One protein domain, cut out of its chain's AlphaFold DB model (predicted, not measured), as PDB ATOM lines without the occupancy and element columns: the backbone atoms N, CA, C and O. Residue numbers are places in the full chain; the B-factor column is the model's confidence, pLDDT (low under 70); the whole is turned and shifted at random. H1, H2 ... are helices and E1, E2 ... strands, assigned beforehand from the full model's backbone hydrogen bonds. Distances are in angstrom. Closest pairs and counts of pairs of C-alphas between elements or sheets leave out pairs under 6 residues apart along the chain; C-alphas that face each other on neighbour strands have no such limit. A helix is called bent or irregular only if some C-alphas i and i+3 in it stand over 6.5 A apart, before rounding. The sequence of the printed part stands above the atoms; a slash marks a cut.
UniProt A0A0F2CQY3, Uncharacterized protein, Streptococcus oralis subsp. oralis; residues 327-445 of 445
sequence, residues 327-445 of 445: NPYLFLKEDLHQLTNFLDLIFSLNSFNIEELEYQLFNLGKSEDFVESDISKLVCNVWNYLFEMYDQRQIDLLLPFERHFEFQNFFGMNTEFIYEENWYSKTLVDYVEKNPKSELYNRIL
ATOM      1  N   ASN A 327      24.715  32.529   8.042       91.62
ATOM      2  CA  ASN A 327      25.283  33.256   6.904       91.62
ATOM      3  C   ASN A 327      24.230  33.945   6.006       91.62
ATOM      4  O   ASN A 327      24.294  33.819   4.780       91.62
ATOM      5  N   PRO A 328      23.307  34.760   6.560       88.81
ATOM      6  CA  PRO A 328      22.230  35.386   5.787       88.81
ATOM      7  C   PRO A 328      22.734  36.289   4.666       88.81
ATOM      8  O   PRO A 328      22.134  36.342   3.597       88.81
ATOM      9  N   TYR A 329      23.882  36.939   4.859       83.31
ATOM     10  CA  TYR A 329      24.493  37.783   3.837       83.31
ATOM     11  C   TYR A 329      24.785  37.029   2.528       83.31
ATOM     12  O   TYR A 329      24.592  37.596   1.455       83.31
ATOM     13  N   LEU A 330      25.233  35.768   2.601       87.31
ATOM     14  CA  LEU A 330      25.540  34.978   1.402       87.31
ATOM     15  C   LEU A 330      24.277  34.656   0.605       87.31
ATOM     16  O   LEU A 330      24.260  34.797  -0.611       87.31
ATOM     17  N   PHE A 331      23.221  34.247   1.303       86.19
ATOM     18  CA  PHE A 331      22.022  33.688   0.680       86.19
ATOM     19  C   PHE A 331      20.932  34.724   0.384       86.19
ATOM     20  O   PHE A 331      19.961  34.400  -0.291       86.19
ATOM     21  N   LEU A 332      21.068  35.960   0.880       83.25
ATOM     22  CA  LEU A 332      20.129  37.051   0.597       83.25
ATOM     23  C   LEU A 332      20.601  38.036  -0.468       83.25
ATOM     24  O   LEU A 332      19.764  38.706  -1.071       83.25
ATOM     25  N   LYS A 333      21.915  38.184  -0.672       71.12
ATOM     26  CA  LYS A 333      22.442  39.044  -1.743       71.12
ATOM     27  C   LYS A 333      22.385  38.385  -3.119       71.12
ATOM     28  O   LYS A 333      22.367  39.096  -4.122       71.12
ATOM     29  N   GLU A 334      22.346  37.060  -3.147       66.81
ATOM     30  CA  GLU A 334      22.347  36.254  -4.361       66.81
ATOM     31  C   GLU A 334      20.950  35.709  -4.703       66.81
ATOM     32  O   GLU A 334      19.975  35.913  -3.980       66.81
ATOM     33  N   ASP A 335      20.850  35.039  -5.851       66.38
ATOM     34  CA  ASP A 335      19.623  34.402  -6.337       66.38
ATOM     35  C   ASP A 335      19.132  33.310  -5.361       66.38
ATOM     36  O   ASP A 335      19.925  32.493  -4.879       66.38
ATOM     37  N   LEU A 336      17.811  33.249  -5.136       76.00
ATOM     38  CA  LEU A 336      17.127  32.226  -4.327       76.00
ATOM     39  C   LEU A 336      17.557  30.802  -4.708       76.00
ATOM     40  O   LEU A 336      17.580  29.919  -3.853       76.00
ATOM     41  N   HIS A 337      17.967  30.588  -5.962       85.38
ATOM     42  CA  HIS A 337      18.471  29.303  -6.432       85.38
ATOM     43  C   HIS A 337      19.657  28.752  -5.614       85.38
ATOM     44  O   HIS A 337      19.715  27.545  -5.383       85.38
ATOM     45  N   GLN A 338      20.594  29.587  -5.145       88.44
ATOM     46  CA  GLN A 338      21.736  29.094  -4.360       88.44
ATOM     47  C   GLN A 338      21.315  28.628  -2.968       88.44
ATOM     48  O   GLN A 338      21.768  27.577  -2.518       88.44
ATOM     49  N   LEU A 339      20.408  29.361  -2.315       92.00
ATOM     50  CA  LEU A 339      19.802  28.912  -1.063       92.00
ATOM     51  C   LEU A 339      19.115  27.556  -1.265       92.00
ATOM     52  O   LEU A 339      19.369  26.631  -0.499       92.00
ATOM     53  N   THR A 340      18.325  27.413  -2.333       92.06
ATOM     54  CA  THR A 340      17.685  26.142  -2.692       92.06
ATOM     55  C   THR A 340      18.698  25.015  -2.877       92.06
ATOM     56  O   THR A 340      18.519  23.961  -2.285       92.06
ATOM     57  N   ASN A 341      19.808  25.231  -3.593       93.50
ATOM     58  CA  ASN A 341      20.829  24.191  -3.778       93.50
ATOM     59  C   ASN A 341      21.405  23.693  -2.441       93.50
ATOM     60  O   ASN A 341      21.609  22.492  -2.262       93.50
ATOM     61  N   PHE A 342      21.672  24.602  -1.498       95.38
ATOM     62  CA  PHE A 342      22.164  24.234  -0.168       95.38
ATOM     63  C   PHE A 342      21.104  23.501   0.658       95.38
ATOM     64  O   PHE A 342      21.440  22.533   1.340       95.38
ATOM     65  N   LEU A 343      19.839  23.917   0.575       94.75
ATOM     66  CA  LEU A 343      18.729  23.210   1.208       94.75
ATOM     67  C   LEU A 343      18.573  21.798   0.623       94.75
ATOM     68  O   LEU A 343      18.549  20.835   1.380       94.75
ATOM     69  N   ASP A 344      18.585  21.647  -0.702       94.06
ATOM     70  CA  ASP A 344      18.533  20.347  -1.385       94.06
ATOM     71  C   ASP A 344      19.689  19.430  -0.952       94.06
ATOM     72  O   ASP A 344      19.496  18.231  -0.730       94.06
ATOM     73  N   LEU A 345      20.896  19.989  -0.779       95.56
ATOM     74  CA  LEU A 345      22.030  19.251  -0.222       95.56
ATOM     75  C   LEU A 345      21.726  18.776   1.201       95.56
ATOM     76  O   LEU A 345      21.918  17.594   1.469       95.56
ATOM     77  N   ILE A 346      21.215  19.646   2.079       95.62
ATOM     78  CA  ILE A 346      20.815  19.293   3.453       95.62
ATOM     79  C   ILE A 346      19.803  18.137   3.450       95.62
ATOM     80  O   ILE A 346      20.018  17.162   4.165       95.62
ATOM     81  N   PHE A 347      18.751  18.208   2.626       93.75
ATOM     82  CA  PHE A 347      17.730  17.153   2.525       93.75
ATOM     83  C   PHE A 347      18.292  15.815   2.043       93.75
ATOM     84  O   PHE A 347      17.762  14.761   2.387       93.75
ATOM     85  N   SER A 348      19.360  15.843   1.246       92.81
ATOM     86  CA  SER A 348      20.002  14.629   0.738       92.81
ATOM     87  C   SER A 348      20.906  13.922   1.759       92.81
ATOM     88  O   SER A 348      21.339  12.797   1.503       92.81
ATOM     89  N   LEU A 349      21.208  14.554   2.901       93.88
ATOM     90  CA  LEU A 349      22.083  13.981   3.925       93.88
ATOM     91  C   LEU A 349      21.357  12.912   4.748       93.88
ATOM     92  O   LEU A 349      20.228  13.097   5.191       93.88
ATOM     93  N   ASN A 350      22.053  11.814   5.048       90.25
ATOM     94  CA  ASN A 350      21.491  10.707   5.834       90.25
ATOM     95  C   ASN A 350      21.096  11.107   7.265       90.25
ATOM     96  O   ASN A 350      20.234  10.463   7.855       90.25
ATOM     97  N   SER A 351      21.731  12.136   7.833       89.75
ATOM     98  CA  SER A 351      21.398  12.657   9.161       89.75
ATOM     99  C   SER A 351      20.346  13.766   9.133       89.75
ATOM    100  O   SER A 351      20.171  14.469  10.130       89.75
ATOM    101  N   PHE A 352      19.659  13.967   8.004       91.81
ATOM    102  CA  PHE A 352      18.579  14.940   7.897       91.81
ATOM    103  C   PHE A 352      17.394  14.594   8.806       91.81
ATOM    104  O   PHE A 352      16.864  13.484   8.773       91.81
ATOM    105  N   ASN A 353      16.965  15.582   9.591       89.31
ATOM    106  CA  ASN A 353      15.717  15.562  10.339       89.31
ATOM    107  C   ASN A 353      15.000  16.904  10.133       89.31
ATOM    108  O   ASN A 353      15.565  17.958  10.436       89.31
ATOM    109  N   ILE A 354      13.760  16.857   9.642       90.44
ATOM    110  CA  ILE A 354      12.939  18.053   9.434       90.44
ATOM    111  C   ILE A 354      12.675  18.793  10.747       90.44
ATOM    112  O   ILE A 354      12.787  20.015  10.773       90.44
ATOM    113  N   GLU A 355      12.455  18.072  11.850       89.75
ATOM    114  CA  GLU A 355      12.162  18.681  13.152       89.75
ATOM    115  C   GLU A 355      13.340  19.525  13.661       89.75
ATOM    116  O   GLU A 355      13.138  20.556  14.298       89.75
ATOM    117  N   GLU A 356      14.580  19.129  13.348       89.88
ATOM    118  CA  GLU A 356      15.778  19.896  13.708       89.88
ATOM    119  C   GLU A 356      15.884  21.188  12.886       89.88
ATOM    120  O   GLU A 356      16.226  22.240  13.430       89.88
ATOM    121  N   LEU A 357      15.551  21.142  11.591       92.88
ATOM    122  CA  LEU A 357      15.482  22.343  10.755       92.88
ATOM    123  C   LEU A 357      14.401  23.300  11.268       92.88
ATOM    124  O   LEU A 357      14.672  24.486  11.462       92.88
ATOM    125  N   GLU A 358      13.198  22.787  11.528       92.25
ATOM    126  CA  GLU A 358      12.096  23.571  12.081       92.25
ATOM    127  C   GLU A 358      12.488  24.180  13.434       92.25
ATOM    128  O   GLU A 358      12.357  25.389  13.617       92.25
ATOM    129  N   TYR A 359      13.079  23.401  14.342       91.31
ATOM    130  CA  TYR A 359      13.586  23.885  15.628       91.31
ATOM    131  C   TYR A 359      14.580  25.049  15.481       91.31
ATOM    132  O   TYR A 359      14.472  26.059  16.191       91.31
ATOM    133  N   GLN A 360      15.552  24.949  14.567       90.94
ATOM    134  CA  GLN A 360      16.526  26.023  14.340       90.94
ATOM    135  C   GLN A 360      15.871  27.278  13.742       90.94
ATOM    136  O   GLN A 360      16.164  28.392  14.188       90.94
ATOM    137  N   LEU A 361      14.935  27.115  12.802       93.44
ATOM    138  CA  LEU A 361      14.156  28.223  12.240       93.44
ATOM    139  C   LEU A 361      13.291  28.907  13.303       93.44
ATOM    140  O   LEU A 361      13.269  30.136  13.374       93.44
ATOM    141  N   PHE A 362      12.629  28.137  14.168       91.56
ATOM    142  CA  PHE A 362      11.846  28.671  15.280       91.56
ATOM    143  C   PHE A 362      12.727  29.421  16.282       91.56
ATOM    144  O   PHE A 362      12.342  30.493  16.747       91.56
ATOM    145  N   ASN A 363      13.926  28.919  16.584       89.44
ATOM    146  CA  ASN A 363      14.874  29.610  17.461       89.44
ATOM    147  C   ASN A 363      15.322  30.967  16.926       89.44
ATOM    148  O   ASN A 363      15.343  31.933  17.689       89.44
ATOM    149  N   LEU A 364      15.659  31.051  15.640       89.12
ATOM    150  CA  LEU A 364      16.075  32.306  15.012       89.12
ATOM    151  C   LEU A 364      14.896  33.236  14.706       89.12
ATOM    152  O   LEU A 364      15.059  34.452  14.663       89.12
ATOM    153  N   GLY A 365      13.708  32.666  14.512       85.50
ATOM    154  CA  GLY A 365      12.479  33.375  14.180       85.50
ATOM    155  C   GLY A 365      11.760  34.025  15.365       85.50
ATOM    156  O   GLY A 365      10.720  34.644  15.141       85.50
ATOM    157  N   LYS A 366      12.262  33.905  16.605       85.06
ATOM    158  CA  LYS A 366      11.644  34.537  17.786       85.06
ATOM    159  C   LYS A 366      11.659  36.056  17.637       85.06
ATOM    160  O   LYS A 366      12.731  36.659  17.562       85.06
ATOM    161  N   SER A 367      10.488  36.687  17.609       78.94
ATOM    162  CA  SER A 367      10.409  38.144  17.531       78.94
ATOM    163  C   SER A 367       9.085  38.660  18.081       78.94
ATOM    164  O   SER A 367       8.053  38.517  17.439       78.94
ATOM    165  N   GLU A 368       9.137  39.323  19.237       64.69
ATOM    166  CA  GLU A 368       7.966  39.987  19.830       64.69
ATOM    167  C   GLU A 368       7.513  41.189  18.974       64.69
ATOM    168  O   GLU A 368       6.321  41.399  18.759       64.69
ATOM    169  N   ASP A 369       8.472  41.934  18.411       71.19
ATOM    170  CA  ASP A 369       8.214  43.169  17.651       71.19
ATOM    171  C   ASP A 369       8.249  42.985  16.120       71.19
ATOM    172  O   ASP A 369       7.956  43.920  15.372       71.19
ATOM    173  N   PHE A 370       8.628  41.798  15.631       76.12
ATOM    174  CA  PHE A 370       8.810  41.488  14.206       76.12
ATOM    175  C   PHE A 370       9.621  42.535  13.428       76.12
ATOM    176  O   PHE A 370       9.248  42.959  12.328       76.12
ATOM    177  N   VAL A 371      10.751  42.950  13.995       79.31
ATOM    178  CA  VAL A 371      11.687  43.847  13.312       79.31
ATOM    179  C   VAL A 371      12.410  43.069  12.216       79.31
ATOM    180  O   VAL A 371      13.090  42.078  12.484       79.31
ATOM    181  N   GLU A 372      12.254  43.517  10.971       78.56
ATOM    182  CA  GLU A 372      12.861  42.865   9.816       78.56
ATOM    183  C   GLU A 372      14.390  43.031   9.836       78.56
ATOM    184  O   GLU A 372      14.926  44.140   9.881       78.56
ATOM    185  N   SER A 373      15.092  41.904   9.798       85.25
ATOM    186  CA  SER A 373      16.547  41.786   9.742       85.25
ATOM    187  C   SER A 373      16.947  40.825   8.622       85.25
ATOM    188  O   SER A 373      16.119  40.085   8.092       85.25
ATOM    189  N   ASP A 374      18.231  40.790   8.269       85.69
ATOM    190  CA  ASP A 374      18.730  39.805   7.302       85.69
ATOM    191  C   ASP A 374      18.500  38.367   7.802       85.69
ATOM    192  O   ASP A 374      18.135  37.484   7.038       85.69
ATOM    193  N   ILE A 375      18.603  38.125   9.111       87.50
ATOM    194  CA  ILE A 375      18.288  36.809   9.682       87.50
ATOM    195  C   ILE A 375      16.806  36.475   9.470       87.50
ATOM    196  O   ILE A 375      16.492  35.392   8.983       87.50
ATOM    197  N   SER A 376      15.888  37.402   9.769       89.25
ATOM    198  CA  SER A 376      14.456  37.126   9.609       89.25
ATOM    199  C   SER A 376      14.062  36.926   8.148       89.25
ATOM    200  O   SER A 376      13.261  36.047   7.857       89.25
ATOM    201  N   LYS A 377      14.650  37.681   7.210       90.75
ATOM    202  CA  LYS A 377      14.434  37.480   5.768       90.75
ATOM    203  C   LYS A 377      14.875  36.094   5.315       90.75
ATOM    204  O   LYS A 377      14.137  35.436   4.585       90.75
ATOM    205  N   LEU A 378      16.051  35.639   5.759       92.81
ATOM    206  CA  LEU A 378      16.525  34.292   5.451       92.81
ATOM    207  C   LEU A 378      15.566  33.240   6.019       92.81
ATOM    208  O   LEU A 378      15.145  32.353   5.283       92.81
ATOM    209  N   VAL A 379      15.174  33.375   7.290       92.94
ATOM    210  CA  VAL A 379      14.208  32.477   7.948       92.94
ATOM    211  C   VAL A 379      12.894  32.412   7.162       92.94
ATOM    212  O   VAL A 379      12.419  31.319   6.868       92.94
ATOM    213  N   CYS A 380      12.341  33.554   6.743       93.00
ATOM    214  CA  CYS A 380      11.139  33.607   5.908       93.00
ATOM    215  C   CYS A 380      11.333  32.909   4.551       93.00
ATOM    216  O   CYS A 380      10.435  32.215   4.081       93.00
ATOM    217  N   ASN A 381      12.486  33.076   3.897       93.38
ATOM    218  CA  ASN A 381      12.766  32.416   2.618       93.38
ATOM    219  C   ASN A 381      12.842  30.892   2.768       93.38
ATOM    220  O   ASN A 381      12.279  30.176   1.943       93.38
ATOM    221  N   VAL A 382      13.478  30.402   3.837       94.81
ATOM    222  CA  VAL A 382      13.531  28.964   4.127       94.81
ATOM    223  C   VAL A 382      12.131  28.431   4.446       94.81
ATOM    224  O   VAL A 382      11.738  27.418   3.877       94.81
ATOM    225  N   TRP A 383      11.331  29.128   5.261       94.88
ATOM    226  CA  TRP A 383       9.940  28.733   5.524       94.88
ATOM    227  C   TRP A 383       9.085  28.672   4.258       94.88
ATOM    228  O   TRP A 383       8.374  27.694   4.057       94.88
ATOM    229  N   ASN A 384       9.180  29.670   3.373       93.75
ATOM    230  CA  ASN A 384       8.460  29.653   2.096       93.75
ATOM    231  C   ASN A 384       8.828  28.433   1.244       93.75
ATOM    232  O   ASN A 384       7.940  27.803   0.672       93.75
ATOM    233  N   TYR A 385      10.118  28.085   1.191       94.12
ATOM    234  CA  TYR A 385      10.574  26.874   0.517       94.12
ATOM    235  C   TYR A 385       9.967  25.621   1.173       94.12
ATOM    236  O   TYR A 385       9.400  24.782   0.482       94.12
ATOM    237  N   LEU A 386       9.986  25.519   2.507       94.75
ATOM    238  CA  LEU A 386       9.380  24.394   3.229       94.75
ATOM    239  C   LEU A 386       7.871  24.255   2.974       94.75
ATOM    240  O   LEU A 386       7.389  23.144   2.762       94.75
ATOM    241  N   PHE A 387       7.124  25.359   2.943       94.50
ATOM    242  CA  PHE A 387       5.691  25.338   2.635       94.50
ATOM    243  C   PHE A 387       5.413  24.859   1.210       94.50
ATOM    244  O   PHE A 387       4.507  24.055   0.998       94.50
ATOM    245  N   GLU A 388       6.225  25.289   0.244       93.06
ATOM    246  CA  GLU A 388       6.139  24.798  -1.129       93.06
ATOM    247  C   GLU A 388       6.417  23.294  -1.222       93.06
ATOM    248  O   GLU A 388       5.655  22.565  -1.860       93.06
ATOM    249  N   MET A 389       7.447  22.805  -0.533       92.31
ATOM    250  CA  MET A 389       7.767  21.376  -0.480       92.31
ATOM    251  C   MET A 389       6.648  20.549   0.173       92.31
ATOM    252  O   MET A 389       6.349  19.441  -0.284       92.31
ATOM    253  N   TYR A 390       6.009  21.090   1.212       92.06
ATOM    254  CA  TYR A 390       4.868  20.469   1.884       92.06
ATOM    255  C   TYR A 390       3.648  20.371   0.960       92.06
ATOM    256  O   TYR A 390       3.085  19.290   0.793       92.06
ATOM    257  N   ASP A 391       3.272  21.460   0.281       91.00
ATOM    258  CA  ASP A 391       2.155  21.449  -0.678       91.00
ATOM    259  C   ASP A 391       2.416  20.508  -1.867       91.00
ATOM    260  O   ASP A 391       1.491  19.919  -2.434       91.00
ATOM    261  N   GLN A 392       3.687  20.315  -2.229       91.38
ATOM    262  CA  GLN A 392       4.121  19.332  -3.223       91.38
ATOM    263  C   GLN A 392       4.211  17.895  -2.674       91.38
ATOM    264  O   GLN A 392       4.516  16.975  -3.438       91.38
ATOM    265  N   ARG A 393       3.899  17.680  -1.388       88.62
ATOM    266  CA  ARG A 393       3.908  16.385  -0.678       88.62
ATOM    267  C   ARG A 393       5.269  15.699  -0.659       88.62
ATOM    268  O   ARG A 393       5.359  14.475  -0.750       88.62
ATOM    269  N   GLN A 394       6.325  16.496  -0.593       87.88
ATOM    270  CA  GLN A 394       7.696  16.000  -0.558       87.88
ATOM    271  C   GLN A 394       8.238  15.885   0.871       87.88
ATOM    272  O   GLN A 394       9.120  15.067   1.121       87.88
ATOM    273  N   ILE A 395       7.704  16.687   1.794       89.44
ATOM    274  CA  ILE A 395       8.038  16.668   3.218       89.44
ATOM    275  C   ILE A 395       6.763  16.761   4.051       89.44
ATOM    276  O   ILE A 395       5.772  17.343   3.609       89.44
ATOM    277  N   ASP A 396       6.829  16.243   5.271       88.81
ATOM    278  CA  ASP A 396       5.823  16.468   6.302       88.81
ATOM    279  C   ASP A 396       6.390  17.476   7.308       88.81
ATOM    280  O   ASP A 396       7.481  17.273   7.838       88.81
ATOM    281  N   LEU A 397       5.667  18.573   7.536       88.88
ATOM    282  CA  LEU A 397       6.027  19.592   8.523       88.88
ATOM    283  C   LEU A 397       5.358  19.292   9.861       88.88
ATOM    284  O   LEU A 397       4.240  18.757   9.894       88.88
ATOM    285  N   LEU A 398       6.001  19.684  10.961       85.06
ATOM    286  CA  LEU A 398       5.336  19.690  12.253       85.06
ATOM    287  C   LEU A 398       4.193  20.705  12.233       85.06
ATOM    288  O   LEU A 398       4.234  21.755  11.587       85.06
ATOM    289  N   LEU A 399       3.128  20.370  12.954       79.56
ATOM    290  CA  LEU A 399       1.928  21.192  13.045       79.56
ATOM    291  C   LEU A 399       1.690  21.583  14.503       79.56
ATOM    292  O   LEU A 399       1.928  20.764  15.394       79.56
ATOM    293  N   PRO A 400       1.189  22.802  14.760       78.19
ATOM    294  CA  PRO A 400       0.993  23.273  16.121       78.19
ATOM    295  C   PRO A 400      -0.090  22.461  16.844       78.19
ATOM    296  O   PRO A 400      -1.130  22.132  16.266       78.19
ATOM    297  N   PHE A 401       0.117  22.217  18.139       73.25
ATOM    298  CA  PHE A 401      -0.901  21.715  19.062       73.25
ATOM    299  C   PHE A 401      -1.261  22.824  20.055       73.25
ATOM    300  O   PHE A 401      -0.389  23.361  20.728       73.25
ATOM    301  N   GLU A 402      -2.536  23.218  20.119       73.06
ATOM    302  CA  GLU A 402      -3.019  24.279  21.023       73.06
ATOM    303  C   GLU A 402      -2.222  25.606  20.949       73.06
ATOM    304  O   GLU A 402      -2.154  26.330  21.933       73.06
ATOM    305  N   ARG A 403      -1.697  25.971  19.762       74.62
ATOM    306  CA  ARG A 403      -0.825  27.146  19.479       74.62
ATOM    307  C   ARG A 403       0.644  27.002  19.890       74.62
ATOM    308  O   ARG A 403       1.412  27.960  19.779       74.62
ATOM    309  N   HIS A 404       1.051  25.816  20.308       82.25
ATOM    310  CA  HIS A 404       2.416  25.534  20.714       82.25
ATOM    311  C   HIS A 404       3.069  24.540  19.756       82.25
ATOM    312  O   HIS A 404       2.416  23.647  19.211       82.25
ATOM    313  N   PHE A 405       4.371  24.710  19.554       84.06
ATOM    314  CA  PHE A 405       5.238  23.692  18.981       84.06
ATOM    315  C   PHE A 405       6.146  23.156  20.078       84.06
ATOM    316  O   PHE A 405       6.797  23.943  20.766       84.06
ATOM    317  N   GLU A 406       6.216  21.837  20.212       83.69
ATOM    318  CA  GLU A 406       7.221  21.171  21.032       83.69
ATOM    319  C   GLU A 406       8.219  20.496  20.096       83.69
ATOM    320  O   GLU A 406       7.851  19.630  19.305       83.69
ATOM    321  N   PHE A 407       9.479  20.909  20.181       85.06
ATOM    322  CA  PHE A 407      10.567  20.298  19.429       85.06
ATOM    323  C   PHE A 407      11.501  19.576  20.380       85.06
ATOM    324  O   PHE A 407      11.867  20.127  21.421       85.06
ATOM    325  N   GLN A 408      11.966  18.399  19.978       79.06
ATOM    326  CA  GLN A 408      13.148  17.787  20.560       79.06
ATOM    327  C   GLN A 408      14.337  18.075  19.643       79.06
ATOM    328  O   GLN A 408      14.375  17.617  18.505       79.06
ATOM    329  N   ASN A 409      15.309  18.851  20.122       71.69
ATOM    330  CA  ASN A 409      16.493  19.142  19.315       71.69
ATOM    331  C   ASN A 409      17.397  17.907  19.154       71.69
ATOM    332  O   ASN A 409      17.274  16.925  19.891       71.69
ATOM    333  N   PHE A 410      18.369  17.987  18.246       69.12
ATOM    334  CA  PHE A 410      19.356  16.934  17.971       69.12
ATOM    335  C   PHE A 410      20.107  16.435  19.222       69.12
ATOM    336  O   PHE A 410      20.566  15.294  19.271       69.12
ATOM    337  N   PHE A 411      20.209  17.264  20.264       66.88
ATOM    338  CA  PHE A 411      20.858  16.929  21.535       66.88
ATOM    339  C   PHE A 411      19.898  16.357  22.592       66.88
ATOM    340  O   PHE A 411      20.313  16.089  23.722       66.88
ATOM    341  N   GLY A 412      18.627  16.154  22.240       68.88
ATOM    342  CA  GLY A 412      17.603  15.540  23.077       68.88
ATOM    343  C   GLY A 412      16.906  16.486  24.058       68.88
ATOM    344  O   GLY A 412      16.212  15.998  24.949       68.88
ATOM    345  N   MET A 413      17.077  17.808  23.935       74.81
ATOM    346  CA  MET A 413      16.369  18.785  24.770       74.81
ATOM    347  C   MET A 413      15.025  19.169  24.149       74.81
ATOM    348  O   MET A 413      14.984  19.637  23.010       74.81
ATOM    349  N   ASN A 414      13.951  19.047  24.933       80.94
ATOM    350  CA  ASN A 414      12.627  19.517  24.536       80.94
ATOM    351  C   ASN A 414      12.502  21.023  24.771       80.94
ATOM    352  O   ASN A 414      12.832  21.518  25.852       80.94
ATOM    353  N   THR A 415      12.025  21.744  23.762       83.75
ATOM    354  CA  THR A 415      11.780  23.187  23.828       83.75
ATOM    355  C   THR A 415      10.414  23.502  23.244       83.75
ATOM    356  O   THR A 415      10.061  23.009  22.175       83.75
ATOM    357  N   GLU A 416       9.673  24.357  23.940       85.19
ATOM    358  CA  GLU A 416       8.347  24.803  23.533       85.19
ATOM    359  C   GLU A 416       8.403  26.216  22.936       85.19
ATOM    360  O   GLU A 416       9.129  27.086  23.432       85.19
ATOM    361  N   PHE A 417       7.635  26.448  21.872       83.94
ATOM    362  CA  PHE A 417       7.535  27.734  21.185       83.94
ATOM    363  C   PHE A 417       6.077  28.133  20.983       83.94
ATOM    364  O   PHE A 417       5.252  27.317  20.579       83.94
ATOM    365  N   ILE A 418       5.790  29.420  21.185       82.62
ATOM    366  CA  ILE A 418       4.510  30.043  20.836       82.62
ATOM    367  C   ILE A 418       4.604  30.502  19.378       82.62
ATOM    368  O   ILE A 418       5.461  31.325  19.044       82.62
ATOM    369  N   TYR A 419       3.755  29.975  18.488       81.62
ATOM    370  CA  TYR A 419       3.904  30.254  17.049       81.62
ATOM    371  C   TYR A 419       3.521  31.694  16.660       81.62
ATOM    372  O   TYR A 419       4.090  32.236  15.714       81.62
ATOM    373  N   GLU A 420       2.596  32.322  17.398       81.31
ATOM    374  CA  GLU A 420       2.115  33.696  17.157       81.31
ATOM    375  C   GLU A 420       3.225  34.753  17.342       81.31
ATOM    376  O   GLU A 420       3.173  35.814  16.729       81.31
ATOM    377  N   GLU A 421       4.257  34.447  18.133       84.00
ATOM    378  CA  GLU A 421       5.415  35.318  18.415       84.00
ATOM    379  C   GLU A 421       6.645  34.950  17.557       84.00
ATOM    380  O   GLU A 421       7.797  35.266  17.880       84.00
ATOM    381  N   ASN A 422       6.413  34.223  16.461       90.38
ATOM    382  CA  ASN A 422       7.458  33.715  15.585       90.38
ATOM    383  C   ASN A 422       7.248  34.145  14.134       90.38
ATOM    384  O   ASN A 422       6.116  34.164  13.639       90.38
ATOM    385  N   TRP A 423       8.347  34.409  13.419       90.38
ATOM    386  CA  TRP A 423       8.337  34.682  11.978       90.38
ATOM    387  C   TRP A 423       7.624  33.599  11.159       90.38
ATOM    388  O   TRP A 423       7.004  33.952  10.160       90.38
ATOM    389  N   TYR A 424       7.596  32.342  11.626       91.62
ATOM    390  CA  TYR A 424       6.763  31.270  11.067       91.62
ATOM    391  C   TYR A 424       5.319  31.718  10.791       91.62
ATOM    392  O   TYR A 424       4.832  31.550   9.677       91.62
ATOM    393  N   SER A 425       4.641  32.329  11.774       89.06
ATOM    394  CA  SER A 425       3.228  32.719  11.642       89.06
ATOM    395  C   SER A 425       3.013  33.746  10.531       89.06
ATOM    396  O   SER A 425       2.115  33.590   9.705       89.06
ATOM    397  N   LYS A 426       3.873  34.768  10.466       88.69
ATOM    398  CA  LYS A 426       3.813  35.797   9.426       88.69
ATOM    399  C   LYS A 426       4.102  35.221   8.052       88.69
ATOM    400  O   LYS A 426       3.356  35.490   7.117       88.69
ATOM    401  N   THR A 427       5.148  34.402   7.934       91.44
ATOM    402  CA  THR A 427       5.483  33.769   6.658       91.44
ATOM    403  C   THR A 427       4.364  32.847   6.183       91.44
ATOM    404  O   THR A 427       4.051  32.846   4.997       91.44
ATOM    405  N   LEU A 428       3.724  32.105   7.091       91.25
ATOM    406  CA  LEU A 428       2.605  31.222   6.769       91.25
ATOM    407  C   LEU A 428       1.403  32.001   6.217       91.25
ATOM    408  O   LEU A 428       0.850  31.618   5.187       91.25
ATOM    409  N   VAL A 429       1.024  33.106   6.870       90.12
ATOM    410  CA  VAL A 429      -0.056  33.987   6.395       90.12
ATOM    411  C   VAL A 429       0.270  34.521   5.000       90.12
ATOM    412  O   VAL A 429      -0.521  34.333   4.075       90.12
ATOM    413  N   ASP A 430       1.465  35.088   4.820       91.31
ATOM    414  CA  ASP A 430       1.908  35.635   3.536       91.31
ATOM    415  C   ASP A 430       1.938  34.572   2.422       91.31
ATOM    416  O   ASP A 430       1.620  34.861   1.263       91.31
ATOM    417  N   TYR A 431       2.343  33.342   2.749       93.12
ATOM    418  CA  TYR A 431       2.420  32.231   1.803       93.12
ATOM    419  C   TYR A 431       1.033  31.786   1.340       93.12
ATOM    420  O   TYR A 431       0.792  31.649   0.139       93.12
ATOM    421  N   VAL A 432       0.107  31.586   2.277       92.12
ATOM    422  CA  VAL A 432      -1.248  31.104   1.992       92.12
ATOM    423  C   VAL A 432      -2.077  32.156   1.251       92.12
ATOM    424  O   VAL A 432      -2.849  31.805   0.356       92.12
ATOM    425  N   GLU A 433      -1.895  33.446   1.551       90.94
ATOM    426  CA  GLU A 433      -2.525  34.528   0.782       90.94
ATOM    427  C   GLU A 433      -2.102  34.501  -0.695       90.94
ATOM    428  O   GLU A 433      -2.926  34.718  -1.589       90.94
ATOM    429  N   LYS A 434      -0.829  34.184  -0.965       92.00
ATOM    430  CA  LYS A 434      -0.296  34.025  -2.329       92.00
ATOM    431  C   LYS A 434      -0.695  32.689  -2.963       92.00
ATOM    432  O   LYS A 434      -0.842  32.623  -4.184       92.00
ATOM    433  N   ASN A 435      -0.917  31.653  -2.155       90.25
ATOM    434  CA  ASN A 435      -1.236  30.289  -2.577       90.25
ATOM    435  C   ASN A 435      -2.566  29.807  -1.967       90.25
ATOM    436  O   ASN A 435      -2.582  28.897  -1.140       90.25
ATOM    437  N   PRO A 436      -3.726  30.329  -2.412       85.81
ATOM    438  CA  PRO A 436      -5.025  30.046  -1.785       85.81
ATOM    439  C   PRO A 436      -5.504  28.589  -1.923       85.81
ATOM    440  O   PRO A 436      -6.540  28.224  -1.376       85.81
ATOM    441  N   LYS A 437      -4.792  27.759  -2.695       87.62
ATOM    442  CA  LYS A 437      -5.051  26.317  -2.836       87.62
ATOM    443  C   LYS A 437      -4.182  25.454  -1.915       87.62
ATOM    444  O   LYS A 437      -4.319  24.237  -1.971       87.62
ATOM    445  N   SER A 438      -3.296  26.075  -1.139       87.31
ATOM    446  CA  SER A 438      -2.397  25.398  -0.209       87.31
ATOM    447  C   SER A 438      -3.180  24.573   0.810       87.31
ATOM    448  O   SER A 438      -4.209  25.022   1.329       87.31
ATOM    449  N   GLU A 439      -2.682  23.379   1.138       84.31
ATOM    450  CA  GLU A 439      -3.273  22.547   2.193       84.31
ATOM    451  C   GLU A 439      -3.081  23.191   3.583       84.31
ATOM    452  O   GLU A 439      -3.841  22.914   4.518       84.31
ATOM    453  N   LEU A 440      -2.133  24.130   3.699       84.50
ATOM    454  CA  LEU A 440      -1.856  24.909   4.905       84.50
ATOM    455  C   LEU A 440      -2.916  25.982   5.204       84.50
ATOM    456  O   LEU A 440      -2.962  26.487   6.325       84.50
ATOM    457  N   TYR A 441      -3.820  26.300   4.265       75.12
ATOM    458  CA  TYR A 441      -4.877  27.304   4.472       75.12
ATOM    459  C   TYR A 441      -5.744  27.000   5.701       75.12
ATOM    460  O   TYR A 441      -6.087  27.887   6.480       75.12
ATOM    461  N   ASN A 442      -6.048  25.719   5.922       69.00
ATOM    462  CA  ASN A 442      -6.867  25.266   7.047       69.00
ATOM    463  C   ASN A 442      -6.112  25.236   8.387       69.00
ATOM    464  O   ASN A 442      -6.694  24.830   9.386       69.00
ATOM    465  N   ARG A 443      -4.821  25.594   8.402       68.00
ATOM    466  CA  ARG A 443      -3.945  25.563   9.586       68.00
ATOM    467  C   ARG A 443      -3.680  26.952  10.184       68.00
ATOM    468  O   ARG A 443      -3.040  27.035  11.223       68.00
ATOM    469  N   ILE A 444      -4.161  28.020   9.536       59.91
ATOM    470  CA  ILE A 444      -4.094  29.409  10.034       59.91
ATOM    471  C   ILE A 444      -5.214  29.707  11.054       59.91
ATOM    472  O   ILE A 444      -5.069  30.612  11.878       59.91
ATOM    473  N   LEU A 445      -6.322  28.958  10.985       45.84
ATOM    474  CA  LEU A 445      -7.496  29.039  11.866       45.84
ATOM    475  C   LEU A 445      -7.404  28.021  13.002       45.84
ATOM    476  O   LEU A 445      -7.928  28.344  14.094       45.84
TER     477      LEU A 445
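Overview. This is residues 327 to 445 of the 445 residues of an uncharacterized protein of Streptococcus oralis subsp. oralis (UniProt A0A0F2CQY3). The long helix H4 runs through the middle of a rounded body, with H1 and H2 on one side of it and H5 and H6 on the opposite side. H3 folds along H4 as a helical hairpin, and a small hairpin of strands, E1 and E2, packs on the side of H3 away from H4. The printed part has 119 residues with six named helices and two named strands in the order H1, H2, H3, H4, E1, E2, H5, H6; the class is mostly helix, and the sheet E1 - E2 is antiparallel. It is compact, with a radius of gyration of the C-alphas of 14.0 A and spans of 36 by 36 by 32 A.

Along the chain. H1, residues 328 to 333, begins at C-alpha 328 at (22.230, 35.386, 5.787). H2, residues 336 to 348, is 18.5 A long, and H3, residues 354 to 364, is 15.6 A. H4, residues 374 to 391, is the longest at 26.0 A and begins at C-alpha 374 at (18.730, 39.805, 7.302). E1 is residues 404 to 408, 13.2 A, and E2 residues 414 to 418, 13.8 A. H5, residues 423 to 434, is 16.7 A long. H6, residues 439 to 443, ends at C-alpha 443 at (-3.945, 25.563, 9.586) and is irregular, but only just: C-alphas 439 and 442 are 6.6 A apart.

Arrangement. H4 is the hub, touching four helices. Its residues 374 to 378 alone touch H1, about perpendicular at 78 degrees, closest at the C-alphas of Pro 328 and Ile 375, 5.7 A. H2 is close to H4 but not clearly touching, the closest C-alphas being Thr 340 and Tyr 385, 7.8 A. H3 and H4 form a hairpin at a shallow tilt of 28 degrees, opposite ways; the closest C-alphas are Leu 361 and Val 379, 6.0 A. H5 touches H4 at a steep tilt of 52 degrees, the same way, closest at the C-alphas of Cys 380 and Thr 427, 5.7 A. H6 only just touches H5, with 3 pairs of C-alphas within 8 A, the closest Val 432 and Tyr 441, 5.8 A. The C-alphas of Tyr 359 in H3 and Phe 407 in E1 are 6.0 A apart, the closest of the two. In the hairpin E1 and E2, N 405 and O 417 are within hydrogen-bond range at 2.9 A, as are N 415 and O 407 at 2.8 A. In H1 to H5 every O i to N i+4 pair is within hydrogen-bond range; in H6 0 of 1 is, beside 1 of 2 O i to N i+3 pairs.

Size, cuts and confidence. The two C-alphas farthest apart, Glu 334 and Glu 402, are 37.8 A apart. The printed part has no cut and ends at 445, the chain's last residue. The link from H4 to E1, 12 residues, is long. Mean pLDDT of the printed part is 85.6; residues 334 to 335, 368, 410 to 412 and 442 to 445 are under 70.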